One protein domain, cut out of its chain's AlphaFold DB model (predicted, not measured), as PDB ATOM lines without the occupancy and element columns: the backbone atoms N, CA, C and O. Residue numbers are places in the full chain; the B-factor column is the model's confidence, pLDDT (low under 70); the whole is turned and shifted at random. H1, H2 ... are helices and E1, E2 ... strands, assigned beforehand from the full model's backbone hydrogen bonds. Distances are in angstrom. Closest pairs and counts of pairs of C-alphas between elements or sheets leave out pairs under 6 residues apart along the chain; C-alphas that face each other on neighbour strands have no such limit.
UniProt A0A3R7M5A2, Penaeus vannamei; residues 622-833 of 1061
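What this domain is: This is residues 622 to 833 of the 1061 residues of a protein of Penaeus vannamei (UniProt A0A3R7M5A2). A curled, strongly twisted sheet of four strands, E3 E2 E1 E6, has the long helix H7 along one face and the short helix H10 on the opposite face. H5 crosses beside H7, with H2, H4 and H6 packed round these two and H3 farther out, while the small hairpin of E4 and E5 lies past the ends of H5 and H8. The printed part has 212 residues, with elements in the order H1 H2 H3 H4 H5 H6 H7 E1 E2 E3 H8 E4 E5 H9 E6 H10. Both sheets are antiparallel and the class is mixed, helices and strands, with 104 of the 212 residues, under half, in named elements. The whole is compact, with a radius of gyration of the C-alphas of 16.8 A and spans of 46 by 42 by 32 A.

How they stand to each other: After residues 622 to 637, a long stretch with no named element, comes H1, residues 638 to 641, which touches no helix. H2, residues 648 to 655, is apart from H1. H3, residues 659 to 662, and H4, residues 665 to 672, touch only at the corner by their link, the closest C-alphas being those of Val 661 and Leu 668, 5.1 A apart. H5, residues 679 to 693, touches H2 at a steep tilt of 45 degrees, the same way, closest at the C-alphas of Val 654 and Trp 689, 5.8 A. With residues 682 to 686 alone H5 touches H4, closest at the C-alphas of Leu 672 and Val 685, 6.0 A. H6, residues 707 to 713, only just touches H4, with 3 pairs of C-alphas within 8 A, the closest those of Thr 665 and Gln 708, 6.5 A. H7, residues 718 to 731, touches H5 at a steep tilt of 39 degrees, opposite ways, closest at the C-alphas of Val 690 and Leu 725, 6.7 A. It touches H6 at a steep tilt of 57 degrees, closest at the C-alphas of Ala 707 and Leu 724, 4.6 A. E1, residues 736 to 743, bends by 52 degrees at residue 740 and forms a hairpin with E2, residues 762 to 769, where N 737 and O 766 are 2.8 A apart, within hydrogen-bond range. E3, residues 772 to 776, forms a hairpin with E2, with N 767 and O 774 2.8 A apart; E1 E2 E3 are a meander, each strand the antiparallel neighbour of the one before. H7 is on this sheet at a height of 9.3 A, over E2 and E1, and runs along the strands at 14 degrees to E2 on the local plane. H5 only grazes the sheet. H8, residues 778 to 782, only grazes it too, and touches H5, closest at the C-alphas of Thr 691 and Ala 782, 4.0 A. E4, residues 783 to 785, and E5, residues 791 to 793, form a hairpin with N 792 and O 784 2.8 A apart. H9, residues 804 to 807, only grazes the four-stranded sheet. E6, residues 811 to 813, is an edge strand and the antiparallel neighbour of E1, with N 742 and O 812 2.9 A apart. H10, residues 821 to 825, is on the face opposite H7, over none of the strands, at a height of 7.3 A. Every O i to N i+4 pair is within hydrogen-bond range in H2, H4, H5, H6, H7 and H8; H10 has 0 of 1, with 2 of 2 O i to N i+3 pairs, and H1, H3 and H9 are too short for an i+4 pair.

Where its parts are: H1 begins at C-alpha 638, (46.288, -28.227, 26.032). From first to last C-alpha, H5 measures 20.9 A, H7 20.2 A, E1 19.7 A, E2 23.1 A and E3 13.3 A. E2 begins at C-alpha 762, (33.853, -23.694, 44.434), and H10 ends at C-alpha 825, (39.698, -16.652, 33.616).

The domain as a whole: The C-alphas farthest apart, those of Gln 675 and Gly 751, are 48.3 A apart. The printed part has no cut. The links from H5 to H6, 13 residues, and from E1 to E2, 18 residues, are long. The mean pLDDT of the printed part is 93.1, and residues 622 to 625 are under 70.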
ATOM      1  N   LEU A 622      51.418  -9.179  45.207       56.47
ATOM      2  CA  LEU A 622      52.604  -8.480  44.692       56.47
ATOM      3  C   LEU A 622      53.430  -9.327  43.713       56.47
ATOM      4  O   LEU A 622      54.175  -8.775  42.901       56.47
ATOM      5  N   THR A 623      53.316 -10.656  43.780       62.69
ATOM      6  CA  THR A 623      54.051 -11.580  42.902       62.69
ATOM      7  C   THR A 623      53.187 -12.187  41.805       62.69
ATOM      8  O   THR A 623      53.696 -12.392  40.705       62.69
ATOM      9  N   ASP A 624      51.875 -12.318  42.024       64.44
ATOM     10  CA  ASP A 624      50.898 -12.542  40.950       64.44
ATOM     11  C   ASP A 624      50.775 -11.334  39.994       64.44
ATOM     12  O   ASP A 624      50.290 -11.471  38.868       64.44
ATOM     13  N   GLU A 625      51.153 -10.132  40.439       66.81
ATOM     14  CA  GLU A 625      51.261  -8.919  39.615       66.81
ATOM     15  C   GLU A 625      52.635  -8.763  38.939       66.81
ATOM     16  O   GLU A 625      52.804  -7.908  38.063       66.81
ATOM     17  N   ALA A 626      53.629  -9.587  39.293       80.12
ATOM     18  CA  ALA A 626      54.962  -9.479  38.709       80.12
ATOM     19  C   ALA A 626      54.909  -9.753  37.187       80.12
ATOM     20  O   ALA A 626      54.292 -10.736  36.770       80.12
ATOM     21  N   PRO A 627      55.559  -8.947  36.318       81.06
ATOM     22  CA  PRO A 627      55.336  -9.006  34.866       81.06
ATOM     23  C   PRO A 627      55.577 -10.366  34.190       81.06
ATOM     24  O   PRO A 627      55.021 -10.607  33.116       81.06
ATOM     25  N   GLN A 628      56.398 -11.226  34.800       81.00
ATOM     26  CA  GLN A 628      56.694 -12.593  34.363       81.00
ATOM     27  C   GLN A 628      55.680 -13.654  34.834       81.00
ATOM     28  O   GLN A 628      55.628 -14.728  34.245       81.00
ATOM     29  N   PHE A 629      54.874 -13.358  35.859       86.56
ATOM     30  CA  PHE A 629      53.821 -14.231  36.402       86.56
ATOM     31  C   PHE A 629      52.419 -13.612  36.262       86.56
ATOM     32  O   PHE A 629      51.455 -14.122  36.824       86.56
ATOM     33  N   ALA A 630      52.278 -12.534  35.488       87.56
ATOM     34  CA  ALA A 630      50.993 -11.898  35.242       87.56
ATOM     35  C   ALA A 630      49.990 -12.889  34.620       87.56
ATOM     36  O   ALA A 630      50.248 -13.451  33.552       87.56
ATOM     37  N   ALA A 631      48.836 -13.065  35.269       91.56
ATOM     38  CA  ALA A 631      47.712 -13.843  34.750       91.56
ATOM     39  C   ALA A 631      47.298 -13.340  33.352       91.56
ATOM     40  O   ALA A 631      46.896 -12.187  33.181       91.56
ATOM     41  N   ARG A 632      47.466 -14.204  32.347       91.38
ATOM     42  CA  ARG A 632      47.282 -13.951  30.909       91.38
ATOM     43  C   ARG A 632      46.887 -15.257  30.212       91.38
ATOM     44  O   ARG A 632      47.175 -16.320  30.767       91.38
ATOM     45  N   PRO A 633      46.315 -15.203  28.997       95.38
ATOM     46  CA  PRO A 633      46.078 -16.396  28.197       95.38
ATOM     47  C   PRO A 633      47.337 -17.262  28.024       95.38
ATOM     48  O   PRO A 633      48.429 -16.717  27.823       95.38
ATOM     49  N   PRO A 634      47.211 -18.600  28.100       95.12
ATOM     50  CA  PRO A 634      48.324 -19.510  27.882       95.12
ATOM     51  C   PRO A 634      48.856 -19.419  26.446       95.12
ATOM     52  O   PRO A 634      48.107 -19.217  25.495       95.12
ATOM     53  N   LEU A 635      50.167 -19.620  26.295       91.44
ATOM     54  CA  LEU A 635      50.897 -19.444  25.028       91.44
ATOM     55  C   LEU A 635      50.626 -20.534  23.970       91.44
ATOM     56  O   LEU A 635      51.111 -20.424  22.848       91.44
ATOM     57  N   SER A 636      49.905 -21.591  24.342       94.38
ATOM     58  CA  SER A 636      49.551 -22.749  23.512       94.38
ATOM     59  C   SER A 636      48.296 -23.422  24.076       94.38
ATOM     60  O   SER A 636      47.951 -23.193  25.240       94.38
ATOM     61  N   LYS A 637      47.628 -24.283  23.309       95.25
ATOM     62  CA  LYS A 637      46.502 -25.107  23.783       95.25
ATOM     63  C   LYS A 637      46.956 -26.350  24.544       95.25
ATOM     64  O   LYS A 637      48.097 -26.790  24.403       95.25
ATOM     65  N   LYS A 638      46.054 -26.950  25.330       95.62
ATOM     66  CA  LYS A 638      46.288 -28.227  26.032       95.62
ATOM     67  C   LYS A 638      46.808 -29.309  25.080       95.62
ATOM     68  O   LYS A 638      47.783 -29.978  25.400       95.62
ATOM     69  N   ALA A 639      46.193 -29.446  23.906       94.12
ATOM     70  CA  ALA A 639      46.585 -30.444  22.908       94.12
ATOM     71  C   ALA A 639      48.022 -30.244  22.383       94.12
ATOM     72  O   ALA A 639      48.738 -31.218  22.186       94.12
ATOM     73  N   GLU A 640      48.458 -28.992  22.214       94.81
ATOM     74  CA  GLU A 640      49.819 -28.639  21.776       94.81
ATOM     75  C   GLU A 640      50.844 -28.838  22.907       94.81
ATOM     76  O   GLU A 640      51.972 -29.256  22.671       94.81
ATOM     77  N   LEU A 641      50.450 -28.558  24.156       93.44
ATOM     78  CA  LEU A 641      51.280 -28.772  25.347       93.44
ATOM     79  C   LEU A 641      51.534 -30.264  25.637       93.44
ATOM     80  O   LEU A 641      52.557 -30.605  26.226       93.44
ATOM     81  N   LEU A 642      50.603 -31.135  25.243       94.56
ATOM     82  CA  LEU A 642      50.660 -32.583  25.455       94.56
ATOM     83  C   LEU A 642      51.046 -33.365  24.183       94.56
ATOM     84  O   LEU A 642      50.964 -34.593  24.172       94.56
ATOM     85  N   GLU A 643      51.474 -32.692  23.108       93.44
ATOM     86  CA  GLU A 643      51.817 -33.354  21.843       93.44
ATOM     87  C   GLU A 643      52.996 -34.330  22.025       93.44
ATOM     88  O   GLU A 643      54.123 -33.939  22.331       93.44
ATOM     89  N   GLY A 644      52.733 -35.626  21.828       90.25
ATOM     90  CA  GLY A 644      53.731 -36.686  22.002       90.25
ATOM     91  C   GLY A 644      54.082 -37.013  23.459       90.25
ATOM     92  O   GLY A 644      55.075 -37.705  23.690       90.25
ATOM     93  N   VAL A 645      53.296 -36.538  24.432       92.81
ATOM     94  CA  VAL A 645      53.436 -36.886  25.852       92.81
ATOM     95  C   VAL A 645      52.542 -38.085  26.175       92.81
ATOM     96  O   VAL A 645      51.332 -38.030  25.974       92.81
ATOM     97  N   ASP A 646      53.137 -39.151  26.708       93.12
ATOM     98  CA  ASP A 646      52.422 -40.289  27.293       93.12
ATOM     99  C   ASP A 646      52.550 -40.234  28.825       93.12
ATOM    100  O   ASP A 646      53.622 -39.941  29.362       93.12
ATOM    101  N   PHE A 647      51.446 -40.494  29.525       95.81
ATOM    102  CA  PHE A 647      51.375 -40.534  30.986       95.81
ATOM    103  C   PHE A 647      51.187 -41.953  31.544       95.81
ATOM    104  O   PHE A 647      51.232 -42.116  32.760       95.81
ATOM    105  N   THR A 648      51.038 -42.979  30.699       95.75
ATOM    106  CA  THR A 648      50.669 -44.350  31.099       95.75
ATOM    107  C   THR A 648      51.581 -44.921  32.191       95.75
ATOM    108  O   THR A 648      51.090 -45.338  33.238       95.75
ATOM    109  N   ASP A 649      52.905 -44.879  32.009       94.88
ATOM    110  CA  ASP A 649      53.864 -45.389  33.006       94.88
ATOM    111  C   ASP A 649      53.844 -44.580  34.320       94.88
ATOM    112  O   ASP A 649      54.019 -45.136  35.408       94.88
ATOM    113  N   LEU A 650      53.597 -43.267  34.239       95.94
ATOM    114  CA  LEU A 650      53.503 -42.383  35.405       95.94
ATOM    115  C   LEU A 650      52.211 -42.630  36.191       95.94
ATOM    116  O   LEU A 650      52.238 -42.664  37.420       95.94
ATOM    117  N   ASP A 651      51.097 -42.859  35.501       96.81
ATOM    118  CA  ASP A 651      49.828 -43.221  36.126       96.81
ATOM    119  C   ASP A 651      49.894 -44.622  36.751       96.81
ATOM    120  O   ASP A 651      49.364 -44.827  37.840       96.81
ATOM    121  N   VAL A 652      50.599 -45.577  36.133       96.38
ATOM    122  CA  VAL A 652      50.854 -46.898  36.737       96.38
ATOM    123  C   VAL A 652      51.704 -46.771  38.008       96.38
ATOM    124  O   VAL A 652      51.363 -47.387  39.019       96.38
ATOM    125  N   HIS A 653      52.749 -45.932  38.017       95.00
ATOM    126  CA  HIS A 653      53.535 -45.620  39.228       95.00
ATOM    127  C   HIS A 653      52.672 -44.990  40.335       95.00
ATOM    128  O   HIS A 653      52.751 -45.385  41.494       95.00
ATOM    129  N   VAL A 654      51.774 -44.068  39.980       96.31
ATOM    130  CA  VAL A 654      50.822 -43.443  40.917       96.31
ATOM    131  C   VAL A 654      49.843 -44.457  41.510       96.31
ATOM    132  O   VAL A 654      49.603 -44.450  42.716       96.31
ATOM    133  N   LEU A 655      49.267 -45.320  40.673       95.00
ATOM    134  CA  LEU A 655      48.255 -46.306  41.066       95.00
ATOM    135  C   LEU A 655      48.847 -47.518  41.800       95.00
ATOM    136  O   LEU A 655      48.108 -48.262  42.441       95.00
ATOM    137  N   THR A 656      50.169 -47.705  41.744       94.62
ATOM    138  CA  THR A 656      50.901 -48.724  42.516       94.62
ATOM    139  C   THR A 656      51.603 -48.163  43.758       94.62
ATOM    140  O   THR A 656      52.355 -48.886  44.416       94.62
ATOM    141  N   ALA A 657      51.319 -46.907  44.131       94.25
ATOM    142  CA  ALA A 657      51.882 -46.264  45.312       94.25
ATOM    143  C   ALA A 657      51.564 -47.045  46.611       94.25
ATOM    144  O   ALA A 657      50.387 -47.237  46.936       94.25
ATOM    145  N   PRO A 658      52.580 -47.480  47.385       93.75
ATOM    146  CA  PRO A 658      52.366 -48.213  48.631       93.75
ATOM    147  C   PRO A 658      51.718 -47.322  49.702       93.75
ATOM    148  O   PRO A 658      51.934 -46.113  49.744       93.75
ATOM    149  N   VAL A 659      50.930 -47.908  50.607       90.00
ATOM    150  CA  VAL A 659      50.212 -47.141  51.647       90.00
ATOM    151  C   VAL A 659      51.199 -46.459  52.602       90.00
ATOM    152  O   VAL A 659      50.938 -45.361  53.093       90.00
ATOM    153  N   GLU A 660      52.366 -47.067  52.793       91.06
ATOM    154  CA  GLU A 660      53.470 -46.611  53.630       91.06
ATOM    155  C   GLU A 660      54.024 -45.241  53.218       91.06
ATOM    156  O   GLU A 660      54.420 -44.487  54.095       91.06
ATOM    157  N   VAL A 661      54.015 -44.871  51.928       91.31
ATOM    158  CA  VAL A 661      54.451 -43.521  51.492       91.31
ATOM    159  C   VAL A 661      53.338 -42.476  51.595       91.31
ATOM    160  O   VAL A 661      53.536 -41.325  51.227       91.31
ATOM    161  N   THR A 662      52.155 -42.858  52.080       90.75
ATOM    162  CA  THR A 662      51.003 -41.957  52.250       90.75
ATOM    163  C   THR A 662      50.799 -41.529  53.707       90.75
ATOM    164  O   THR A 662      49.766 -40.954  54.042       90.75
ATOM    165  N   SER A 663      51.780 -41.799  54.577       89.75
ATOM    166  CA  SER A 663      51.801 -41.358  55.975       89.75
ATOM    167  C   SER A 663      52.067 -39.866  56.153       89.75
ATOM    168  O   SER A 663      51.693 -39.324  57.188       89.75
ATOM    169  N   ASP A 664      52.717 -39.217  55.186       95.12
ATOM    170  CA  ASP A 664      53.142 -37.816  55.247       95.12
ATOM    171  C   ASP A 664      53.204 -37.205  53.834       95.12
ATOM    172  O   ASP A 664      53.435 -37.915  52.850       95.12
ATOM    173  N   THR A 665      52.987 -35.892  53.711       96.12
ATOM    174  CA  THR A 665      53.008 -35.195  52.415       96.12
ATOM    175  C   THR A 665      54.401 -35.116  51.784       96.12
ATOM    176  O   THR A 665      54.500 -35.198  50.559       96.12
ATOM    177  N   GLU A 666      55.483 -35.011  52.566       96.00
ATOM    178  CA  GLU A 666      56.848 -35.068  52.027       96.00
ATOM    179  C   GLU A 666      57.182 -36.465  51.505       96.00
ATOM    180  O   GLU A 666      57.752 -36.592  50.420       96.00
ATOM    181  N   ASP A 667      56.833 -37.514  52.255       95.94
ATOM    182  CA  ASP A 667      57.083 -38.906  51.862       95.94
ATOM    183  C   ASP A 667      56.353 -39.247  50.556       95.94
ATOM    184  O   ASP A 667      56.954 -39.825  49.640       95.94
ATOM    185  N   LEU A 668      55.105 -38.788  50.425       97.31
ATOM    186  CA  LEU A 668      54.299 -38.956  49.221       97.31
ATOM    187  C   LEU A 668      54.921 -38.246  48.014       97.31
ATOM    188  O   LEU A 668      55.097 -38.860  46.961       97.31
ATOM    189  N   VAL A 669      55.312 -36.973  48.148       96.88
ATOM    190  CA  VAL A 669      55.956 -36.228  47.049       96.88
ATOM    191  C   VAL A 669      57.310 -36.833  46.686       96.88
ATOM    192  O   VAL A 669      57.638 -36.922  45.502       96.88
ATOM    193  N   ARG A 670      58.074 -37.324  47.667       96.38
ATOM    194  CA  ARG A 670      59.364 -37.989  47.436       96.38
ATOM    195  C   ARG A 670      59.208 -39.302  46.666       96.38
ATOM    196  O   ARG A 670      60.072 -39.611  45.850       96.38
ATOM    197  N   TYR A 671      58.113 -40.037  46.868       96.69
ATOM    198  CA  TYR A 671      57.776 -41.217  46.065       96.69
ATOM    199  C   TYR A 671      57.259 -40.851  44.665       96.69
ATOM    200  O   TYR A 671      57.769 -41.358  43.665       96.69
ATOM    201  N   LEU A 672      56.272 -39.953  44.569       96.31
ATOM    202  CA  LEU A 672      55.635 -39.592  43.297       96.31
ATOM    203  C   LEU A 672      56.609 -38.883  42.347       96.31
ATOM    204  O   LEU A 672      56.741 -39.267  41.189       96.31
ATOM    205  N   CYS A 673      57.318 -37.863  42.835       95.62
ATOM    206  CA  CYS A 673      58.190 -37.013  42.019       95.62
ATOM    207  C   CYS A 673      59.660 -37.471  42.002       95.62
ATOM    208  O   CYS A 673      60.459 -36.916  41.248       95.62
ATOM    209  N   GLY A 674      60.044 -38.472  42.804       90.31
ATOM    210  CA  GLY A 674      61.447 -38.846  43.038       90.31
ATOM    211  C   GLY A 674      62.207 -39.418  41.837       90.31
ATOM    212  O   GLY A 674      63.435 -39.464  41.868       90.31
ATOM    213  N   GLN A 675      61.514 -39.853  40.781       85.81
ATOM    214  CA  GLN A 675      62.107 -40.281  39.500       85.81
ATOM    215  C   GLN A 675      61.755 -39.339  38.335       85.81
ATOM    216  O   GLN A 675      62.070 -39.623  37.182       85.81
ATOM    217  N   VAL A 676      61.104 -38.211  38.627       90.00
ATOM    218  CA  VAL A 676      60.484 -37.337  37.631       90.00
ATOM    219  C   VAL A 676      61.314 -36.067  37.460       90.00
ATOM    220  O   VAL A 676      61.528 -35.325  38.421       90.00
ATOM    221  N   GLU A 677      61.791 -35.790  36.241       84.75
ATOM    222  CA  GLU A 677      62.633 -34.614  35.966       84.75
ATOM    223  C   GLU A 677      61.845 -33.353  35.565       84.75
ATOM    224  O   GLU A 677      62.321 -32.252  35.862       84.75
ATOM    225  N   GLU A 678      60.665 -33.486  34.948       90.88
ATOM    226  CA  GLU A 678      59.904 -32.365  34.369       90.88
ATOM    227  C   GLU A 678      58.660 -31.971  35.185       90.88
ATOM    228  O   GLU A 678      57.924 -32.822  35.682       90.88
ATOM    229  N   ASP A 679      58.383 -30.668  35.283       93.31
ATOM    230  CA  ASP A 679      57.323 -30.124  36.148       93.31
ATOM    231  C   ASP A 679      55.898 -30.500  35.690       93.31
ATOM    232  O   ASP A 679      55.023 -30.737  36.521       93.31
ATOM    233  N   LEU A 680      55.682 -30.682  34.380       95.44
ATOM    234  CA  LEU A 680      54.445 -31.249  33.820       95.44
ATOM    235  C   LEU A 680      54.185 -32.679  34.317       95.44
ATOM    236  O   LEU A 680      53.058 -33.031  34.667       95.44
ATOM    237  N   GLN A 681      55.234 -33.502  34.365       96.00
ATOM    238  CA  GLN A 681      55.146 -34.884  34.831       96.00
ATOM    239  C   GLN A 681      54.946 -34.937  36.354       96.00
ATOM    240  O   GLN A 681      54.141 -35.737  36.825       96.00
ATOM    241  N   ARG A 682      55.604 -34.048  37.121       96.62
ATOM    242  CA  ARG A 682      55.381 -33.891  38.573       96.62
ATOM    243  C   ARG A 682      53.928 -33.520  38.868       96.62
ATOM    244  O   ARG A 682      53.286 -34.149  39.705       96.62
ATOM    245  N   LEU A 683      53.380 -32.558  38.125       97.81
ATOM    246  CA  LEU A 683      51.972 -32.194  38.230       97.81
ATOM    247  C   LEU A 683      51.051 -33.368  37.875       97.81
ATOM    248  O   LEU A 683      50.067 -33.578  38.580       97.81
ATOM    249  N   ARG A 684      51.356 -34.146  36.821       97.69
ATOM    250  CA  ARG A 684      50.552 -35.321  36.450       97.69
ATOM    251  C   ARG A 684      50.465 -36.318  37.598       97.69
ATOM    252  O   ARG A 684      49.354 -36.692  37.960       97.69
ATOM    253  N   VAL A 685      51.596 -36.717  38.184       98.06
ATOM    254  CA  VAL A 685      51.590 -37.726  39.258       98.06
ATOM    255  C   VAL A 685      50.868 -37.229  40.511       98.06
ATOM    256  O   VAL A 685      50.108 -37.982  41.114       98.06
ATOM    257  N   ILE A 686      51.013 -35.946  40.858       98.38
ATOM    258  CA  ILE A 686      50.286 -35.324  41.973       98.38
ATOM    259  C   ILE A 686      48.775 -35.276  41.689       98.38
ATOM    260  O   ILE A 686      47.983 -35.704  42.527       98.38
ATOM    261  N   PHE A 687      48.367 -34.796  40.509       98.50
ATOM    262  CA  PHE A 687      46.958 -34.714  40.117       98.50
ATOM    263  C   PHE A 687      46.311 -36.098  40.083       98.50
ATOM    264  O   PHE A 687      45.317 -36.306  40.771       98.50
ATOM    265  N   ARG A 688      46.918 -37.060  39.368       98.19
ATOM    266  CA  ARG A 688      46.409 -38.433  39.245       98.19
ATOM    267  C   ARG A 688      46.277 -39.108  40.607       98.19
ATOM    268  O   ARG A 688      45.310 -39.847  40.812       98.19
ATOM    269  N   TRP A 689      47.215 -38.853  41.528       98.12
ATOM    270  CA  TRP A 689      47.149 -39.389  42.883       98.12
ATOM    271  C   TRP A 689      45.969 -38.783  43.645       98.12
ATOM    272  O   TRP A 689      45.140 -39.538  44.148       98.12
ATOM    273  N   VAL A 690      45.842 -37.450  43.681       98.31
ATOM    274  CA  VAL A 690      44.760 -36.750  44.401       98.31
ATOM    275  C   VAL A 690      43.377 -37.130  43.858       98.31
ATOM    276  O   VAL A 690      42.471 -37.382  44.652       98.31
ATOM    277  N   THR A 691      43.216 -37.230  42.535       97.81
ATOM    278  CA  THR A 691      41.939 -37.596  41.902       97.81
ATOM    279  C   THR A 691      41.525 -39.045  42.161       97.81
ATOM    280  O   THR A 691      40.334 -39.322  42.229       97.81
ATOM    281  N   GLU A 692      42.477 -39.969  42.332       96.94
ATOM    282  CA  GLU A 692      42.172 -41.357  42.719       96.94
ATOM    283  C   GLU A 692      41.894 -41.491  44.225       96.94
ATOM    284  O   GLU A 692      40.984 -42.199  44.653       96.94
ATOM    285  N   ASN A 693      42.723 -40.842  45.046       96.62
ATOM    286  CA  ASN A 693      42.869 -41.184  46.459       96.62
ATOM    287  C   ASN A 693      41.964 -40.384  47.401       96.62
ATOM    288  O   ASN A 693      41.858 -40.768  48.567       96.62
ATOM    289  N   ILE A 694      41.344 -39.292  46.943       97.12
ATOM    290  CA  ILE A 694      40.448 -38.457  47.751       97.12
ATOM    291  C   ILE A 694      39.002 -38.623  47.269       97.12
ATOM    292  O   ILE A 694      38.701 -38.509  46.081       97.12
ATOM    293  N   ARG A 695      38.086 -38.873  48.212       95.88
ATOM    294  CA  ARG A 695      36.643 -39.014  47.975       95.88
ATOM    295  C   ARG A 695      35.887 -37.729  48.308       95.88
ATOM    296  O   ARG A 695      36.025 -37.201  49.414       95.88
ATOM    297  N   TYR A 696      34.981 -37.304  47.431       95.19
ATOM    298  CA  TYR A 696      34.107 -36.175  47.728       95.19
ATOM    299  C   TYR A 696      33.113 -36.554  48.833       95.19
ATOM    300  O   TYR A 696      32.389 -37.550  48.733       95.19
ATOM    301  N   ASP A 697      33.078 -35.776  49.912       93.81
ATOM    302  CA  ASP A 697      32.143 -35.979  51.014       93.81
ATOM    303  C   ASP A 697      31.735 -34.636  51.641       93.81
ATOM    304  O   ASP A 697      32.489 -33.994  52.373       93.81
ATOM    305  N   TRP A 698      30.484 -34.237  51.399       90.38
ATOM    306  CA  TRP A 698      29.906 -32.982  51.888       90.38
ATOM    307  C   TRP A 698      29.968 -32.813  53.417       90.38
ATOM    308  O   TRP A 698      29.890 -31.688  53.907       90.38
ATOM    309  N   LYS A 699      30.172 -33.888  54.197       92.38
ATOM    310  CA  LYS A 699      30.331 -33.836  55.666       92.38
ATOM    311  C   LYS A 699      31.582 -33.077  56.136       92.38
ATOM    312  O   LYS A 699      31.763 -32.916  57.347       92.38
ATOM    313  N   PHE A 700      32.451 -32.656  55.219       93.00
ATOM    314  CA  PHE A 700      33.629 -31.831  55.498       93.00
ATOM    315  C   PHE A 700      33.440 -30.344  55.144       93.00
ATOM    316  O   PHE A 700      34.312 -29.536  55.457       93.00
ATOM    317  N   ILE A 701      32.284 -29.933  54.600       91.19
ATOM    318  CA  ILE A 701      32.025 -28.529  54.227       91.19
ATOM    319  C   ILE A 701      32.264 -27.553  55.394       91.19
ATOM    320  O   ILE A 701      33.050 -26.618  55.249       91.19
ATOM    321  N   ASP A 702      31.709 -27.844  56.576       90.88
ATOM    322  CA  ASP A 702      31.851 -27.033  57.797       90.88
ATOM    323  C   ASP A 702      33.093 -27.395  58.646       90.88
ATOM    324  O   ASP A 702      33.262 -26.872  59.747       90.88
ATOM    325  N   LYS A 703      33.954 -28.313  58.183       92.00
ATOM    326  CA  LYS A 703      35.170 -28.735  58.901       92.00
ATOM    327  C   LYS A 703      36.410 -28.117  58.251       92.00
ATOM    328  O   LYS A 703      36.585 -28.298  57.049       92.00
ATOM    329  N   PRO A 704      37.287 -27.410  58.979       92.31
ATOM    330  CA  PRO A 704      38.631 -27.143  58.484       92.31
ATOM    331  C   PRO A 704      39.450 -28.444  58.491       92.31
ATOM    332  O   PRO A 704      39.274 -29.272  59.385       92.31
ATOM    333  N   GLN A 705      40.336 -28.611  57.511       95.12
ATOM    334  CA  GLN A 705      41.346 -29.670  57.475       95.12
ATOM    335  C   GLN A 705      42.661 -29.112  56.916       95.12
ATOM    336  O   GLN A 705      42.665 -28.314  55.973       95.12
ATOM    337  N   THR A 706      43.775 -29.561  57.480       96.19
ATOM    338  CA  THR A 706      45.125 -29.430  56.913       96.19
ATOM    339  C   THR A 706      45.360 -30.458  55.801       96.19
ATOM    340  O   THR A 706      44.677 -31.481  55.747       96.19
ATOM    341  N   ALA A 707      46.355 -30.234  54.933       96.00
ATOM    342  CA  ALA A 707      46.738 -31.197  53.892       96.00
ATOM    343  C   ALA A 707      46.995 -32.604  54.469       96.00
ATOM    344  O   ALA A 707      46.479 -33.590  53.948       96.00
ATOM    345  N   GLN A 708      47.681 -32.683  55.612       96.31
ATOM    346  CA  GLN A 708      47.961 -33.934  56.318       96.31
ATOM    347  C   GLN A 708      46.694 -34.641  56.838       96.31
ATOM    348  O   GLN A 708      46.578 -35.865  56.757       96.31
ATOM    349  N   GLU A 709      45.699 -33.897  57.328       96.56
ATOM    350  CA  GLU A 709      44.404 -34.469  57.726       96.56
ATOM    351  C   GLU A 709      43.584 -34.957  56.523       96.56
ATOM    352  O   GLU A 709      42.824 -35.910  56.669       96.56
ATOM    353  N   ILE A 710      43.740 -34.350  55.342       97.38
ATOM    354  CA  ILE A 710      43.077 -34.767  54.090       97.38
ATOM    355  C   ILE A 710      43.753 -36.024  53.520       97.38
ATOM    356  O   ILE A 710      43.072 -36.981  53.148       97.38
ATOM    357  N   LEU A 711      45.091 -36.068  53.541       96.88
ATOM    358  CA  LEU A 711      45.903 -37.248  53.227       96.88
ATOM    359  C   LEU A 711      45.572 -38.433  54.155       96.88
ATOM    360  O   LEU A 711      45.504 -39.574  53.700       96.88
ATOM    361  N   THR A 712      45.289 -38.164  55.433       95.06
ATOM    362  CA  THR A 712      44.885 -39.194  56.405       95.06
ATOM    363  C   THR A 712      43.416 -39.615  56.244       95.06
ATOM    364  O   THR A 712      43.104 -40.801  56.323       95.06
ATOM    365  N   SER A 713      42.488 -38.673  56.031       95.50
ATOM    366  CA  SER A 713      41.044 -38.964  55.968       95.50
ATOM    367  C   SER A 713      40.587 -39.550  54.632       95.50
ATOM    368  O   SER A 713      39.524 -40.175  54.579       95.50
ATOM    369  N   ARG A 714      41.347 -39.294  53.556       96.38
ATOM    370  CA  ARG A 714      41.001 -39.602  52.159       96.38
ATOM    371  C   ARG A 714      39.642 -39.044  51.722       96.38
ATOM    372  O   ARG A 714      39.001 -39.588  50.824       96.38
ATOM    373  N   ALA A 715      39.188 -37.955  52.347       96.62
ATOM    374  CA  ALA A 715      37.923 -37.309  52.021       96.62
ATOM    375  C   ALA A 715      37.897 -35.806  52.354       96.62
ATOM    376  O   ALA A 715      38.520 -35.358  53.321       96.62
ATOM    377  N   GLY A 716      37.123 -35.055  51.567       96.62
ATOM    378  CA  GLY A 716      36.929 -33.608  51.709       96.62
ATOM    379  C   GLY A 716      35.917 -33.041  50.703       96.62
ATOM    380  O   GLY A 716      35.220 -33.793  50.016       96.62
ATOM    381  N   VAL A 717      35.844 -31.713  50.602       95.69
ATOM    382  CA  VAL A 717      35.165 -30.977  49.513       95.69
ATOM    383  C   VAL A 717      36.193 -30.184  48.685       95.69
ATOM    384  O   VAL A 717      37.390 -30.280  48.942       95.69
ATOM    385  N   SER A 718      35.787 -29.413  47.670       96.25
ATOM    386  CA  SER A 718      36.723 -28.807  46.695       96.25
ATOM    387  C   SER A 718      37.850 -27.969  47.303       96.25
ATOM    388  O   SER A 718      39.003 -28.080  46.884       96.25
ATOM    389  N   LYS A 719      37.560 -27.203  48.364       96.12
ATOM    390  CA  LYS A 719      38.572 -26.458  49.138       96.12
ATOM    391  C   LYS A 719      39.729 -27.354  49.619       96.12
ATOM    392  O   LYS A 719      40.856 -26.876  49.700       96.12
ATOM    393  N   ASP A 720      39.440 -28.619  49.932       97.94
ATOM    394  CA  ASP A 720      40.335 -29.598  50.549       97.94
ATOM    395  C   ASP A 720      41.147 -30.343  49.481       97.94
ATOM    396  O   ASP A 720      42.365 -30.443  49.602       97.94
ATOM    397  N   TYR A 721      40.504 -30.760  48.380       98.19
ATOM    398  CA  TYR A 721      41.204 -31.254  47.181       98.19
ATOM    399  C   TYR A 721      42.256 -30.242  46.708       98.19
ATOM    400  O   TYR A 721      43.406 -30.599  46.455       98.19
ATOM    401  N   VAL A 722      41.868 -28.963  46.644       97.81
ATOM    402  CA  VAL A 722      42.766 -27.862  46.291       97.81
ATOM    403  C   VAL A 722      43.862 -27.664  47.333       97.81
ATOM    404  O   VAL A 722      45.015 -27.553  46.940       97.81
ATOM    405  N   ASN A 723      43.550 -27.657  48.636       96.94
ATOM    406  CA  ASN A 723      44.564 -27.512  49.691       96.94
ATOM    407  C   ASN A 723      45.634 -28.614  49.632       96.94
ATOM    408  O   ASN A 723      46.818 -28.311  49.755       96.94
ATOM    409  N   LEU A 724      45.234 -29.877  49.444       98.25
ATOM    410  CA  LEU A 724      46.178 -30.992  49.374       98.25
ATOM    411  C   LEU A 724      47.011 -30.948  48.088       98.25
ATOM    412  O   LEU A 724      48.229 -31.066  48.162       98.25
ATOM    413  N   LEU A 725      46.393 -30.744  46.918       98.12
ATOM    414  CA  LEU A 725      47.142 -30.651  45.658       98.12
ATOM    415  C   LEU A 725      48.141 -29.483  45.701       98.12
ATOM    416  O   LEU A 725      49.299 -29.652  45.325       98.12
ATOM    417  N   MET A 726      47.706 -28.330  46.214       96.44
ATOM    418  CA  MET A 726      48.532 -27.141  46.423       96.44
ATOM    419  C   MET A 726      49.776 -27.464  47.263       96.44
ATOM    420  O   MET A 726      50.886 -27.233  46.793       96.44
ATOM    421  N   GLU A 727      49.615 -28.100  48.428       96.38
ATOM    422  CA  GLU A 727      50.739 -28.499  49.289       96.38
ATOM    423  C   GLU A 727      51.701 -29.486  48.606       96.38
ATOM    424  O   GLU A 727      52.918 -29.295  48.622       96.38
ATOM    425  N   LEU A 728      51.173 -30.512  47.931       97.50
ATOM    426  CA  LEU A 728      51.998 -31.477  47.199       97.50
ATOM    427  C   LEU A 728      52.782 -30.799  46.055       97.50
ATOM    428  O   LEU A 728      53.940 -31.139  45.811       97.50
ATOM    429  N   CYS A 729      52.193 -29.802  45.386       96.19
ATOM    430  CA  CYS A 729      52.887 -28.977  44.393       96.19
ATOM    431  C   CYS A 729      53.964 -28.078  45.012       96.19
ATOM    432  O   CYS A 729      55.038 -27.953  44.424       96.19
ATOM    433  N   HIS A 730      53.723 -27.496  46.190       93.06
ATOM    434  CA  HIS A 730      54.709 -26.678  46.903       93.06
ATOM    435  C   HIS A 730      55.966 -27.482  47.241       93.06
ATOM    436  O   HIS A 730      57.079 -27.058  46.928       93.06
ATOM    437  N   LEU A 731      55.779 -28.680  47.802       94.62
ATOM    438  CA  LEU A 731      56.852 -29.628  48.111       94.62
ATOM    439  C   LEU A 731      57.573 -30.129  46.844       94.62
ATOM    440  O   LEU A 731      58.774 -30.390  46.879       94.62
ATOM    441  N   ALA A 732      56.871 -30.207  45.708       93.88
ATOM    442  CA  ALA A 732      57.453 -30.514  44.399       93.88
ATOM    443  C   ALA A 732      58.110 -29.304  43.693       93.88
ATOM    444  O   ALA A 732      58.687 -29.472  42.620       93.88
ATOM    445  N   GLY A 733      58.041 -28.099  44.274       90.69
ATOM    446  CA  GLY A 733      58.621 -26.862  43.732       90.69
ATOM    447  C   GLY A 733      57.784 -26.143  42.662       90.69
ATOM    448  O   GLY A 733      58.252 -25.157  42.095       90.69
ATOM    449  N   ILE A 734      56.559 -26.600  42.395       91.19
ATOM    450  CA  ILE A 734      55.663 -26.064  41.360       91.19
ATOM    451  C   ILE A 734      54.932 -24.825  41.902       91.19
ATOM    452  O   ILE A 734      54.274 -24.889  42.941       91.19
ATOM    453  N   ARG A 735      54.985 -23.693  41.180       90.44
ATOM    454  CA  ARG A 735      54.159 -22.513  41.505       90.44
ATOM    455  C   ARG A 735      52.701 -22.773  41.138       90.44
ATOM    456  O   ARG A 735      52.386 -23.095  39.990       90.44
ATOM    457  N   VAL A 736      51.815 -22.526  42.096       92.06
ATOM    458  CA  VAL A 736      50.363 -22.646  41.943       92.06
ATOM    459  C   VAL A 736      49.659 -21.411  42.509       92.06
ATOM    460  O   VAL A 736      50.202 -20.709  43.356       92.06
ATOM    461  N   LYS A 737      48.444 -21.150  42.030       92.50
ATOM    462  CA  LYS A 737      47.518 -20.118  42.504       92.50
ATOM    463  C   LYS A 737      46.222 -20.804  42.911       92.50
ATOM    464  O   LYS A 737      45.618 -21.505  42.095       92.50
ATOM    465  N   LYS A 738      45.746 -20.545  44.130       94.56
ATOM    466  CA  LYS A 738      44.409 -20.970  44.563       94.56
ATOM    467  C   LYS A 738      43.356 -20.002  44.027       94.56
ATOM    468  O   LYS A 738      43.387 -18.817  44.368       94.56
ATOM    469  N   ILE A 739      42.420 -20.515  43.227       95.94
ATOM    470  CA  ILE A 739      41.302 -19.763  42.642       95.94
ATOM    471  C   ILE A 739      39.993 -20.252  43.273       95.94
ATOM    472  O   ILE A 739      39.861 -21.412  43.669       95.94
ATOM    473  N   HIS A 740      39.025 -19.351  43.398       95.62
ATOM    474  CA  HIS A 740      37.675 -19.673  43.834       95.62
ATOM    475  C   HIS A 740      36.642 -18.809  43.105       95.62
ATOM    476  O   HIS A 740      36.994 -17.830  42.441       95.62
ATOM    477  N   GLY A 741      35.374 -19.208  43.183       96.75
ATOM    478  CA  GLY A 741      34.273 -18.542  42.495       96.75
ATOM    479  C   GLY A 741      33.079 -19.469  42.283       96.75
ATOM    480  O   GLY A 741      32.887 -20.423  43.034       96.75
ATOM    481  N   PHE A 742      32.278 -19.216  41.253       96.88
ATOM    482  CA  PHE A 742      31.086 -20.015  40.952       96.88
ATOM    483  C   PHE A 742      31.409 -21.184  40.020       96.88
ATOM    484  O   PHE A 742      32.223 -21.046  39.105       96.88
ATOM    485  N   ALA A 743      30.731 -22.320  40.210       95.44
ATOM    486  CA  ALA A 743      30.842 -23.467  39.313       95.44
ATOM    487  C   ALA A 743      29.475 -24.071  38.963       95.44
ATOM    488  O   ALA A 743      28.635 -24.298  39.834       95.44
ATOM    489  N   LYS A 744      29.256 -24.395  37.682       93.69
ATOM    490  CA  LYS A 744      28.038 -25.046  37.162       93.69
ATOM    491  C   LYS A 744      28.056 -26.561  37.413       93.69
ATOM    492  O   LYS A 744      27.934 -27.356  36.481       93.69
ATOM    493  N   GLY A 745      28.223 -26.939  38.682       87.00
ATOM    494  CA  GLY A 745      28.363 -28.317  39.158       87.00
ATOM    495  C   GLY A 745      27.110 -29.186  38.999       87.00
ATOM    496  O   GLY A 745      26.180 -28.864  38.256       87.00
ATOM    497  N   HIS A 746      27.079 -30.322  39.699       81.38
ATOM    498  CA  HIS A 746      25.984 -31.299  39.618       81.38
ATOM    499  C   HIS A 746      24.601 -30.661  39.866       81.38
ATOM    500  O   HIS A 746      23.688 -30.813  39.057       81.38
ATOM    501  N   ASP A 747      24.482 -29.897  40.949       82.69
ATOM    502  CA  ASP A 747      23.271 -29.241  41.444       82.69
ATOM    503  C   ASP A 747      22.859 -27.985  40.653       82.69
ATOM    504  O   ASP A 747      21.713 -27.536  40.765       82.69
ATOM    505  N   PHE A 748      23.742 -27.441  39.809       89.81
ATOM    506  CA  PHE A 748      23.421 -26.292  38.961       89.81
ATOM    507  C   PHE A 748      22.311 -26.625  37.953       89.81
ATOM    508  O   PHE A 748      22.490 -27.445  37.041       89.81
ATOM    509  N   ARG A 749      21.180 -25.925  38.085       87.69
ATOM    510  CA  ARG A 749      20.041 -25.958  37.157       87.69
ATOM    511  C   ARG A 749      20.196 -24.867  36.100       87.69
ATOM    512  O   ARG A 749      20.554 -23.741  36.430       87.69
ATOM    513  N   ILE A 750      19.895 -25.186  34.842       89.25
ATOM    514  CA  ILE A 750      19.915 -24.196  33.756       89.25
ATOM    515  C   ILE A 750      18.884 -23.082  34.025       89.25
ATOM    516  O   ILE A 750      17.853 -23.337  34.643       89.25
ATOM    517  N   GLY A 751      19.184 -21.843  33.625       85.44
ATOM    518  CA  GLY A 751      18.367 -20.662  33.947       85.44
ATOM    519  C   GLY A 751      18.595 -20.077  35.343       85.44
ATOM    520  O   GLY A 751      18.206 -18.938  35.594       85.44
ATOM    521  N   ARG A 752      19.265 -20.800  36.252       89.75
ATOM    522  CA  ARG A 752      19.693 -20.235  37.533       89.75
ATOM    523  C   ARG A 752      20.835 -19.242  37.312       89.75
ATOM    524  O   ARG A 752      21.864 -19.602  36.747       89.75
ATOM    525  N   LEU A 753      20.663 -18.026  37.821       92.19
ATOM    526  CA  LEU A 753      21.732 -17.038  37.960       92.19
ATOM    527  C   LEU A 753      22.483 -17.287  39.276       92.19
ATOM    528  O   LEU A 753      21.845 -17.613  40.280       92.19
ATOM    529  N   PHE A 754      23.805 -17.116  39.283       93.88
ATOM    530  CA  PHE A 754      24.590 -17.108  40.523       93.88
ATOM    531  C   PHE A 754      24.437 -15.780  41.276       93.88
ATOM    532  O   PHE A 754      24.527 -14.709  40.673       93.88
ATOM    533  N   ASP A 755      24.243 -15.867  42.593       90.75
ATOM    534  CA  ASP A 755      24.117 -14.739  43.521       90.75
ATOM    535  C   ASP A 755      25.369 -14.623  44.414       90.75
ATOM    536  O   ASP A 755      25.565 -15.456  45.304       90.75
ATOM    537  N   PRO A 756      26.204 -13.579  44.240       90.19
ATOM    538  CA  PRO A 756      27.426 -13.406  45.020       90.19
ATOM    539  C   PRO A 756      27.270 -13.185  46.529       90.19
ATOM    540  O   PRO A 756      28.286 -13.192  47.226       90.19
ATOM    541  N   GLU A 757      26.056 -12.972  47.045       88.50
ATOM    542  CA  GLU A 757      25.805 -12.881  48.490       88.50
ATOM    543  C   GLU A 757      25.393 -14.224  49.118       88.50
ATOM    544  O   GLU A 757      25.533 -14.387  50.334       88.50
ATOM    545  N   THR A 758      24.891 -15.189  48.332       89.69
ATOM    546  CA  THR A 758      24.296 -16.430  48.872       89.69
ATOM    547  C   THR A 758      24.807 -17.743  48.277       89.69
ATOM    548  O   THR A 758      24.612 -18.788  48.907       89.69
ATOM    549  N   ASP A 759      25.478 -17.736  47.120       91.81
ATOM    550  CA  ASP A 759      25.985 -18.964  46.501       91.81
ATOM    551  C   ASP A 759      27.266 -19.514  47.160       91.81
ATOM    552  O   ASP A 759      28.183 -18.754  47.484       91.81
ATOM    553  N   PRO A 760      27.383 -20.848  47.329       90.81
ATOM    554  CA  PRO A 760      28.614 -21.466  47.796       90.81
ATOM    555  C   PRO A 760      29.704 -21.377  46.723       90.81
ATOM    556  O   PRO A 760      29.492 -21.708  45.555       90.81
ATOM    557  N   LEU A 761      30.901 -20.974  47.145       93.88
ATOM    558  CA  LEU A 761      32.059 -20.852  46.266       93.88
ATOM    559  C   LEU A 761      32.741 -22.215  46.082       93.88
ATOM    560  O   LEU A 761      33.035 -22.921  47.051       93.88
ATOM    561  N   HIS A 762      33.010 -22.567  44.828       96.50
ATOM    562  CA  HIS A 762      33.853 -23.694  44.434       96.50
ATOM    563  C   HIS A 762      35.326 -23.268  44.396       96.50
ATOM    564  O   HIS A 762      35.634 -22.078  44.315       96.50
ATOM    565  N   PHE A 763      36.237 -24.240  44.443       97.00
ATOM    566  CA  PHE A 763      37.682 -24.018  44.498       97.00
ATOM    567  C   PHE A 763      38.388 -24.867  43.444       97.00
ATOM    568  O   PHE A 763      38.108 -26.055  43.323       97.00
ATOM    569  N   TRP A 764      39.334 -24.258  42.735       98.19
ATOM    570  CA  TRP A 764      40.220 -24.902  41.761       98.19
ATOM    571  C   TRP A 764      41.585 -24.193  41.777       98.19
ATOM    572  O   TRP A 764      41.844 -23.356  42.651       98.19
ATOM    573  N   ILE A 765      42.483 -24.516  40.846       96.88
ATOM    574  CA  ILE A 765      43.805 -23.878  40.774       96.88
ATOM    575  C   ILE A 765      44.172 -23.424  39.363       96.88
ATOM    576  O   ILE A 765      43.701 -23.965  38.360       96.88
ATOM    577  N   ALA A 766      45.090 -22.460  39.308       96.88
ATOM    578  CA  ALA A 766      46.011 -22.335  38.190       96.88
ATOM    579  C   ALA A 766      47.413 -22.784  38.623       96.88
ATOM    580  O   ALA A 766      47.793 -22.647  39.784       96.88
ATOM    581  N   VAL A 767      48.195 -23.302  37.686       95.38
ATOM    582  CA  VAL A 767      49.582 -23.746  37.887       95.38
ATOM    583  C   VAL A 767      50.468 -23.112  36.826       95.38
ATOM    584  O   VAL A 767      50.027 -22.926  35.689       95.38
ATOM    585  N   PHE A 768      51.692 -22.735  37.180       93.25
ATOM    586  CA  PHE A 768      52.613 -22.088  36.250       93.25
ATOM    587  C   PHE A 768      53.556 -23.129  35.641       93.25
ATOM    588  O   PHE A 768      54.356 -23.726  36.355       93.25
ATOM    589  N   LEU A 769      53.446 -23.349  34.329       91.75
ATOM    590  CA  LEU A 769      54.251 -24.304  33.564       91.75
ATOM    591  C   LEU A 769      54.751 -23.674  32.259       91.75
ATOM    592  O   LEU A 769      53.969 -23.092  31.495       91.75
ATOM    593  N   TYR A 770      56.048 -23.833  31.984       89.56
ATOM    594  CA  TYR A 770      56.714 -23.408  30.748       89.56
ATOM    595  C   TYR A 770      56.454 -21.928  30.410       89.56
ATOM    596  O   TYR A 770      56.191 -21.562  29.262       89.56
ATOM    597  N   GLY A 771      56.476 -21.062  31.429       88.06
ATOM    598  CA  GLY A 771      56.213 -19.627  31.273       88.06
ATOM    599  C   GLY A 771      54.735 -19.232  31.115       88.06
ATOM    600  O   GLY A 771      54.462 -18.110  30.690       88.06
ATOM    601  N   SER A 772      53.780 -20.120  31.417       92.56
ATOM    602  CA  SER A 772      52.338 -19.867  31.254       92.56
ATOM    603  C   SER A 772      51.492 -20.421  32.403       92.56
ATOM    604  O   SER A 772      51.777 -21.497  32.923       92.56
ATOM    605  N   TRP A 773      50.413 -19.724  32.773       96.00
ATOM    606  CA  TRP A 773      49.406 -20.266  33.691       96.00
ATOM    607  C   TRP A 773      48.486 -21.265  32.974       96.00
ATOM    608  O   TRP A 773      48.072 -21.036  31.839       96.00
ATOM    609  N   ARG A 774      48.147 -22.366  33.651       97.31
ATOM    610  CA  ARG A 774      47.257 -23.443  33.182       97.31
ATOM    611  C   ARG A 774      46.232 -23.771  34.258       97.31
ATOM    612  O   ARG A 774      46.592 -23.787  35.428       97.31
ATOM    613  N   LEU A 775      44.981 -24.034  33.887       98.31
ATOM    614  CA  LEU A 775      43.892 -24.265  34.845       98.31
ATOM    615  C   LEU A 775      43.645 -25.762  35.063       98.31
ATOM    616  O   LEU A 775      43.682 -26.542  34.112       98.31
ATOM    617  N   LEU A 776      43.337 -26.166  36.294       97.44
ATOM    618  CA  LEU A 776      42.776 -27.487  36.586       97.44
ATOM    619  C   LEU A 776      41.896 -27.478  37.840       97.44
ATOM    620  O   LEU A 776      42.150 -26.719  38.775       97.44
ATOM    621  N   ASP A 777      40.894 -28.360  37.866       98.38
ATOM    622  CA  ASP A 777      40.115 -28.664  39.071       98.38
ATOM    623  C   ASP A 777      40.329 -30.130  39.492       98.38
ATOM    624  O   ASP A 777      39.832 -31.037  38.817       98.38
ATOM    625  N   PRO A 778      41.028 -30.398  40.611       98.00
ATOM    626  CA  PRO A 778      41.139 -31.751  41.155       98.00
ATOM    627  C   PRO A 778      39.817 -32.317  41.682       98.00
ATOM    628  O   PRO A 778      39.721 -33.525  41.859       98.00
ATOM    629  N   THR A 779      38.803 -31.486  41.936       97.31
ATOM    630  CA  THR A 779      37.505 -31.935  42.451       97.31
ATOM    631  C   THR A 779      36.669 -32.577  41.351       97.31
ATOM    632  O   THR A 779      36.302 -33.743  41.464       97.31
ATOM    633  N   PHE A 780      36.382 -31.846  40.267       96.44
ATOM    634  CA  PHE A 780      35.664 -32.403  39.119       96.44
ATOM    635  C   PHE A 780      36.552 -33.407  38.364       96.44
ATOM    636  O   PHE A 780      36.046 -34.405  37.860       96.44
ATOM    637  N   GLY A 781      37.880 -33.231  38.369       97.06
ATOM    638  CA  GLY A 781      38.831 -34.216  37.842       97.06
ATOM    639  C   GLY A 781      38.790 -35.588  38.532       97.06
ATOM    640  O   GLY A 781      39.164 -36.578  37.908       97.06
ATOM    641  N   ALA A 782      38.321 -35.670  39.784       97.06
ATOM    642  CA  ALA A 782      38.244 -36.915  40.552       97.06
ATOM    643  C   ALA A 782      36.993 -37.762  40.272       97.06
ATOM    644  O   ALA A 782      36.997 -38.970  40.513       97.06
ATOM    645  N   GLY A 783      35.913 -37.149  39.780       93.38
ATOM    646  CA  GLY A 783      34.666 -37.855  39.514       93.38
ATOM    647  C   GLY A 783      33.443 -36.951  39.487       93.38
ATOM    648  O   GLY A 783      33.535 -35.727  39.381       93.38
ATOM    649  N   TYR A 784      32.274 -37.572  39.597       89.88
ATOM    650  CA  TYR A 784      30.977 -36.898  39.532       89.88
ATOM    651  C   TYR A 784      30.037 -37.379  40.642       89.88
ATOM    652  O   TYR A 784      30.277 -38.387  41.304       89.88
ATOM    653  N   MET A 785      28.939 -36.651  40.854       87.56
ATOM    654  CA  MET A 785      27.823 -37.120  41.681       87.56
ATOM    655  C   MET A 785      26.674 -37.599  40.792       87.56
ATOM    656  O   MET A 785      26.390 -36.980  39.764       87.56
ATOM    657  N   ASP A 786      26.008 -38.683  41.184       83.69
ATOM    658  CA  ASP A 786      24.749 -39.107  40.565       83.69
ATOM    659  C   ASP A 786      23.541 -38.331  41.109       83.69
ATOM    660  O   ASP A 786      23.635 -37.588  42.086       83.69
ATOM    661  N   ALA A 787      22.377 -38.520  40.485       78.56
ATOM    662  CA  ALA A 787      21.126 -37.866  40.879       78.56
ATOM    663  C   ALA A 787      20.593 -38.294  42.268       78.56
ATOM    664  O   ALA A 787      19.568 -37.782  42.715       78.56
ATOM    665  N   GLN A 788      21.259 -39.229  42.955       82.44
ATOM    666  CA  GLN A 788      20.995 -39.604  44.346       82.44
ATOM    667  C   GLN A 788      22.011 -38.968  45.319       82.44
ATOM    668  O   GLN A 788      21.983 -39.263  46.514       82.44
ATOM    669  N   GLY A 789      22.906 -38.101  44.831       82.25
ATOM    670  CA  GLY A 789      23.940 -37.435  45.623       82.25
ATOM    671  C   GLY A 789      25.103 -38.345  46.026       82.25
ATOM    672  O   GLY A 789      25.837 -38.018  46.962       82.25
ATOM    673  N   ARG A 790      25.278 -39.500  45.367       87.94
ATOM    674  CA  ARG A 790      26.415 -40.401  45.601       87.94
ATOM    675  C   ARG A 790      27.567 -40.008  44.685       87.94
ATOM    676  O   ARG A 790      27.369 -39.841  43.485       87.94
ATOM    677  N   TYR A 791      28.761 -39.882  45.253       91.31
ATOM    678  CA  TYR A 791      29.995 -39.667  44.500       91.31
ATOM    679  C   TYR A 791      30.469 -40.967  43.840       91.31
ATOM    680  O   TYR A 791      30.548 -42.002  44.504       91.31
ATOM    681  N   HIS A 792      30.830 -40.876  42.562       92.69
ATOM    682  CA  HIS A 792      31.444 -41.933  41.764       92.69
ATOM    683  C   HIS A 792      32.849 -41.475  41.349       92.69
ATOM    684  O   HIS A 792      32.950 -40.477  40.630       92.69
ATOM    685  N   PRO A 793      33.927 -42.151  41.798       93.75
ATOM    686  CA  PRO A 793      35.283 -41.823  41.374       93.75
ATOM    687  C   PRO A 793      35.466 -42.184  39.896       93.75
ATOM    688  O   PRO A 793      35.190 -43.310  39.481       93.75
ATOM    689  N   HIS A 794      35.913 -41.215  39.103       93.94
ATOM    690  CA  HIS A 794      36.154 -41.356  37.672       93.94
ATOM    691  C   HIS A 794      37.084 -40.230  37.204       93.94
ATOM    692  O   HIS A 794      36.739 -39.056  37.329       93.94
ATOM    693  N   LEU A 795      38.253 -40.578  36.662       95.62
ATOM    694  CA  LEU A 795      39.240 -39.596  36.210       95.62
ATOM    695  C   LEU A 795      38.718 -38.812  34.997       95.62
ATOM    696  O   LEU A 795      38.740 -39.309  33.874       95.62
ATOM    697  N   GLN A 796      38.294 -37.567  35.212       94.88
ATOM    698  CA  GLN A 796      37.833 -36.687  34.140       94.88
ATOM    699  C   GLN A 796      39.004 -35.867  33.588       94.88
ATOM    700  O   GLN A 796      39.268 -34.745  34.031       94.88
ATOM    701  N   GLU A 797      39.698 -36.433  32.594       95.12
ATOM    702  CA  GLU A 797      40.866 -35.832  31.927       95.12
ATOM    703  C   GLU A 797      40.639 -34.401  31.443       95.12
ATOM    704  O   GLU A 797      41.579 -33.607  31.439       95.12
ATOM    705  N   HIS A 798      39.410 -34.040  31.060       95.75
ATOM    706  CA  HIS A 798      39.035 -32.670  30.713       95.75
ATOM    707  C   HIS A 798      39.562 -31.638  31.722       95.75
ATOM    708  O   HIS A 798      40.167 -30.655  31.299       95.75
ATOM    709  N   PHE A 799      39.432 -31.903  33.028       97.62
ATOM    710  CA  PHE A 799      39.810 -30.971  34.094       97.62
ATOM    711  C   PHE A 799      41.315 -30.925  34.403       97.62
ATOM    712  O   PHE A 799      41.726 -30.118  35.234       97.62
ATOM    713  N   PHE A 800      42.154 -31.730  33.738       98.00
ATOM    714  CA  PHE A 800      43.613 -31.604  33.789       98.00
ATOM    715  C   PHE A 800      44.101 -30.615  32.719       98.00
ATOM    716  O   PHE A 800      43.909 -30.853  31.529       98.00
ATOM    717  N   LEU A 801      44.760 -29.520  33.118       97.62
ATOM    718  CA  LEU A 801      45.336 -28.503  32.213       97.62
ATOM    719  C   LEU A 801      44.339 -27.943  31.174       97.62
ATOM    720  O   LEU A 801      44.702 -27.692  30.025       97.62
ATOM    721  N   THR A 802      43.081 -27.774  31.581       97.69
ATOM    722  CA  THR A 802      41.953 -27.329  30.747       97.69
ATOM    723  C   THR A 802      42.247 -26.010  30.031       97.69
ATOM    724  O   THR A 802      42.734 -25.056  30.645       97.69
ATOM    725  N   ASP A 803      41.891 -25.921  28.746       97.75
ATOM    726  CA  ASP A 803      41.957 -24.656  28.011       97.75
ATOM    727  C   ASP A 803      40.930 -23.645  28.577       97.75
ATOM    728  O   ASP A 803      39.770 -24.018  28.799       97.75
ATOM    729  N   PRO A 804      41.307 -22.366  28.781       97.50
ATOM    730  CA  PRO A 804      40.431 -21.324  29.329       97.50
ATOM    731  C   PRO A 804      39.057 -21.207  28.662       97.50
ATOM    732  O   PRO A 804      38.039 -21.096  29.344       97.50
ATOM    733  N   GLU A 805      39.007 -21.285  27.329       95.06
ATOM    734  CA  GLU A 805      37.773 -21.160  26.545       95.06
ATOM    735  C   GLU A 805      36.822 -22.353  26.714       95.06
ATOM    736  O   GLU A 805      35.654 -22.258  26.340       95.06
ATOM    737  N   GLN A 806      37.304 -23.463  27.279       95.62
ATOM    738  CA  GLN A 806      36.480 -24.608  27.655       95.62
ATOM    739  C   GLN A 806      36.047 -24.501  29.123       95.62
ATOM    740  O   GLN A 806      34.860 -24.628  29.429       95.62
ATOM    741  N   LEU A 807      36.987 -24.208  30.034       97.44
ATOM    742  CA  LEU A 807      36.701 -24.184  31.471       97.44
ATOM    743  C   LEU A 807      35.710 -23.071  31.857       97.44
ATOM    744  O   LEU A 807      34.887 -23.290  32.743       97.44
ATOM    745  N   ILE A 808      35.705 -21.928  31.156       96.19
ATOM    746  CA  ILE A 808      34.756 -20.825  31.406       96.19
ATOM    747  C   ILE A 808      33.276 -21.232  31.256       96.19
ATOM    748  O   ILE A 808      32.406 -20.595  31.839       96.19
ATOM    749  N   TYR A 809      32.953 -22.320  30.545       95.06
ATOM    750  CA  TYR A 809      31.578 -22.841  30.505       95.06
ATOM    751  C   TYR A 809      31.127 -23.469  31.829       95.06
ATOM    752  O   TYR A 809      29.924 -23.611  32.055       95.06
ATOM    753  N   THR A 810      32.065 -23.844  32.703       95.44
ATOM    754  CA  THR A 810      31.783 -24.487  33.992       95.44
ATOM    755  C   THR A 810      32.247 -23.675  35.197       95.44
ATOM    756  O   THR A 810      31.565 -23.746  36.211       95.44
ATOM    757  N   HIS A 811      33.326 -22.892  35.103       97.56
ATOM    758  CA  HIS A 811      33.948 -22.179  36.226       97.56
ATOM    759  C   HIS A 811      34.077 -20.672  35.962       97.56
ATOM    760  O   HIS A 811      34.620 -20.265  34.938       97.56
ATOM    761  N   PHE A 812      33.668 -19.846  36.926       97.50
ATOM    762  CA  PHE A 812      33.823 -18.390  36.894       97.50
ATOM    763  C   PHE A 812      34.549 -17.902  38.155       97.50
ATOM    764  O   PHE A 812      33.962 -17.975  39.237       97.50
ATOM    765  N   PRO A 813      35.799 -17.404  38.057       97.06
ATOM    766  CA  PRO A 813      36.513 -16.829  39.195       97.06
ATOM    767  C   PRO A 813      35.721 -15.674  39.803       97.06
ATOM    768  O   PRO A 813      35.240 -14.810  39.073       97.06
ATOM    769  N   TYR A 814      35.619 -15.636  41.129       96.06
ATOM    770  CA  TYR A 814      34.992 -14.545  41.861       96.06
ATOM    771  C   TYR A 814      35.570 -14.458  43.276       96.06
ATOM    772  O   TYR A 814      35.402 -15.379  44.072       96.06
ATOM    773  N   ASP A 815      36.217 -13.331  43.576       91.81
ATOM    774  CA  ASP A 815      36.752 -12.979  44.893       91.81
ATOM    775  C   ASP A 815      36.402 -11.506  45.167       91.81
ATOM    776  O   ASP A 815      36.691 -10.630  44.350       91.81
ATOM    777  N   GLN A 816      35.766 -11.213  46.305       86.69
ATOM    778  CA  GLN A 816      35.397  -9.842  46.693       86.69
ATOM    779  C   GLN A 816      36.602  -8.995  47.138       86.69
ATOM    780  O   GLN A 816      36.494  -7.770  47.242       86.69
ATOM    781  N   HIS A 817      37.743  -9.626  47.412       87.62
ATOM    782  CA  HIS A 817      38.960  -8.995  47.909       87.62
ATOM    783  C   HIS A 817      40.018  -8.782  46.811       87.62
ATOM    784  O   HIS A 817      40.798  -7.833  46.910       87.62
ATOM    785  N   GLU A 818      40.026  -9.581  45.734       86.88
ATOM    786  CA  GLU A 818      40.928  -9.388  44.586       86.88
ATOM    787  C   GLU A 818      40.268  -8.518  43.490       86.88
ATOM    788  O   GLU A 818      39.511  -9.009  42.656       86.88
ATOM    789  N   GLN A 819      40.598  -7.217  43.436       80.19
ATOM    790  CA  GLN A 819      39.974  -6.216  42.534       80.19
ATOM    791  C   GLN A 819      39.968  -6.578  41.034       80.19
ATOM    792  O   GLN A 819      39.215  -5.992  40.254       80.19
ATOM    793  N   HIS A 820      40.830  -7.505  40.614       86.81
ATOM    794  CA  HIS A 820      41.003  -7.925  39.226       86.81
ATOM    795  C   HIS A 820      40.837  -9.443  39.044       86.81
ATOM    796  O   HIS A 820      41.413 -10.003  38.113       86.81
ATOM    797  N   TYR A 821      40.036 -10.111  39.890       91.69
ATOM    798  CA  TYR A 821      39.821 -11.569  39.871       91.69
ATOM    799  C   TYR A 821      39.507 -12.153  38.479       91.69
ATOM    800  O   TYR A 821      39.899 -13.282  38.185       91.69
ATOM    801  N   SER A 822      38.858 -11.389  37.591       93.81
ATOM    802  CA  SER A 822      38.515 -11.813  36.225       93.81
ATOM    803  C   SER A 822      39.735 -12.172  35.367       93.81
ATOM    804  O   SER A 822      39.606 -12.968  34.437       93.81
ATOM    805  N   ARG A 823      40.940 -11.693  35.714       93.81
ATOM    806  CA  ARG A 823      42.201 -12.114  35.076       93.81
ATOM    807  C   ARG A 823      42.443 -13.624  35.173       93.81
ATOM    808  O   ARG A 823      43.024 -14.202  34.261       93.81
ATOM    809  N   TRP A 824      41.952 -14.274  36.231       95.75
ATOM    810  CA  TRP A 824      42.085 -15.718  36.448       95.75
ATOM    811  C   TRP A 824      41.158 -16.571  35.578       95.75
ATOM    812  O   TRP A 824      41.244 -17.795  35.624       95.75
ATOM    813  N   GLN A 825      40.326 -15.949  34.736       97.31
ATOM    814  CA  GLN A 825      39.698 -16.652  33.616       97.31
ATOM    815  C   GLN A 825      40.735 -17.040  32.552       97.31
ATOM    816  O   GLN A 825      40.480 -17.957  31.785       97.31
ATOM    817  N   LEU A 826      41.888 -16.351  32.491       97.06
ATOM    818  CA  LEU A 826      42.937 -16.510  31.471       97.06
ATOM    819  C   LEU A 826      42.418 -16.394  30.019       97.06
ATOM    820  O   LEU A 826      42.999 -16.959  29.096       97.06
ATOM    821  N   LEU A 827      41.333 -15.643  29.808       96.44
ATOM    822  CA  LEU A 827      40.795 -15.302  28.487       96.44
ATOM    823  C   LEU A 827      41.408 -13.998  27.963       96.44
ATOM    824  O   LEU A 827      41.762 -13.115  28.742       96.44
ATOM    825  N   GLU A 828      41.503 -13.857  26.637       93.81
ATOM    826  CA  GLU A 828      41.945 -12.606  25.994       93.81
ATOM    827  C   GLU A 828      40.943 -11.464  26.241       93.81
ATOM    828  O   GLU A 828      41.338 -10.329  26.499       93.81
ATOM    829  N   SER A 829      39.649 -11.797  26.250       94.38
ATOM    830  CA  SER A 829      38.565 -10.946  26.735       94.38
ATOM    831  C   SER A 829      37.806 -11.698  27.834       94.38
ATOM    832  O   SER A 829      37.003 -12.573  27.506       94.38
ATOM    833  N   PRO A 830      38.063 -11.412  29.124       95.25
ATOM    834  CA  PRO A 830      37.303 -11.990  30.227       95.25
ATOM    835  C   PRO A 830      35.810 -11.650  30.143       95.25
ATOM    836  O   PRO A 830      35.447 -10.518  29.822       95.25
ATOM    837  N   LEU A 831      34.962 -12.622  30.468       94.94
ATOM    838  CA  LEU A 831      33.513 -12.463  30.564       94.94
ATOM    839  C   LEU A 831      33.111 -11.801  31.888       94.94
ATOM    840  O   LEU A 831      33.750 -11.995  32.928       94.94
ATOM    841  N   SER A 832      31.995 -11.079  31.865       94.44
ATOM    842  CA  SER A 832      31.251 -10.680  33.059       94.44
ATOM    843  C   SER A 832      30.475 -11.852  33.680       94.44
ATOM    844  O   SER A 832      30.284 -12.904  33.065       94.44
ATOM    845  N   LEU A 833      29.979 -11.662  34.908       93.75
ATOM    846  CA  LEU A 833      29.102 -12.637  35.569       93.75
ATOM    847  C   LEU A 833      27.757 -12.797  34.832       93.75
ATOM    848  O   LEU A 833      27.171 -13.875  34.853       93.75
TER     849      LEU A 833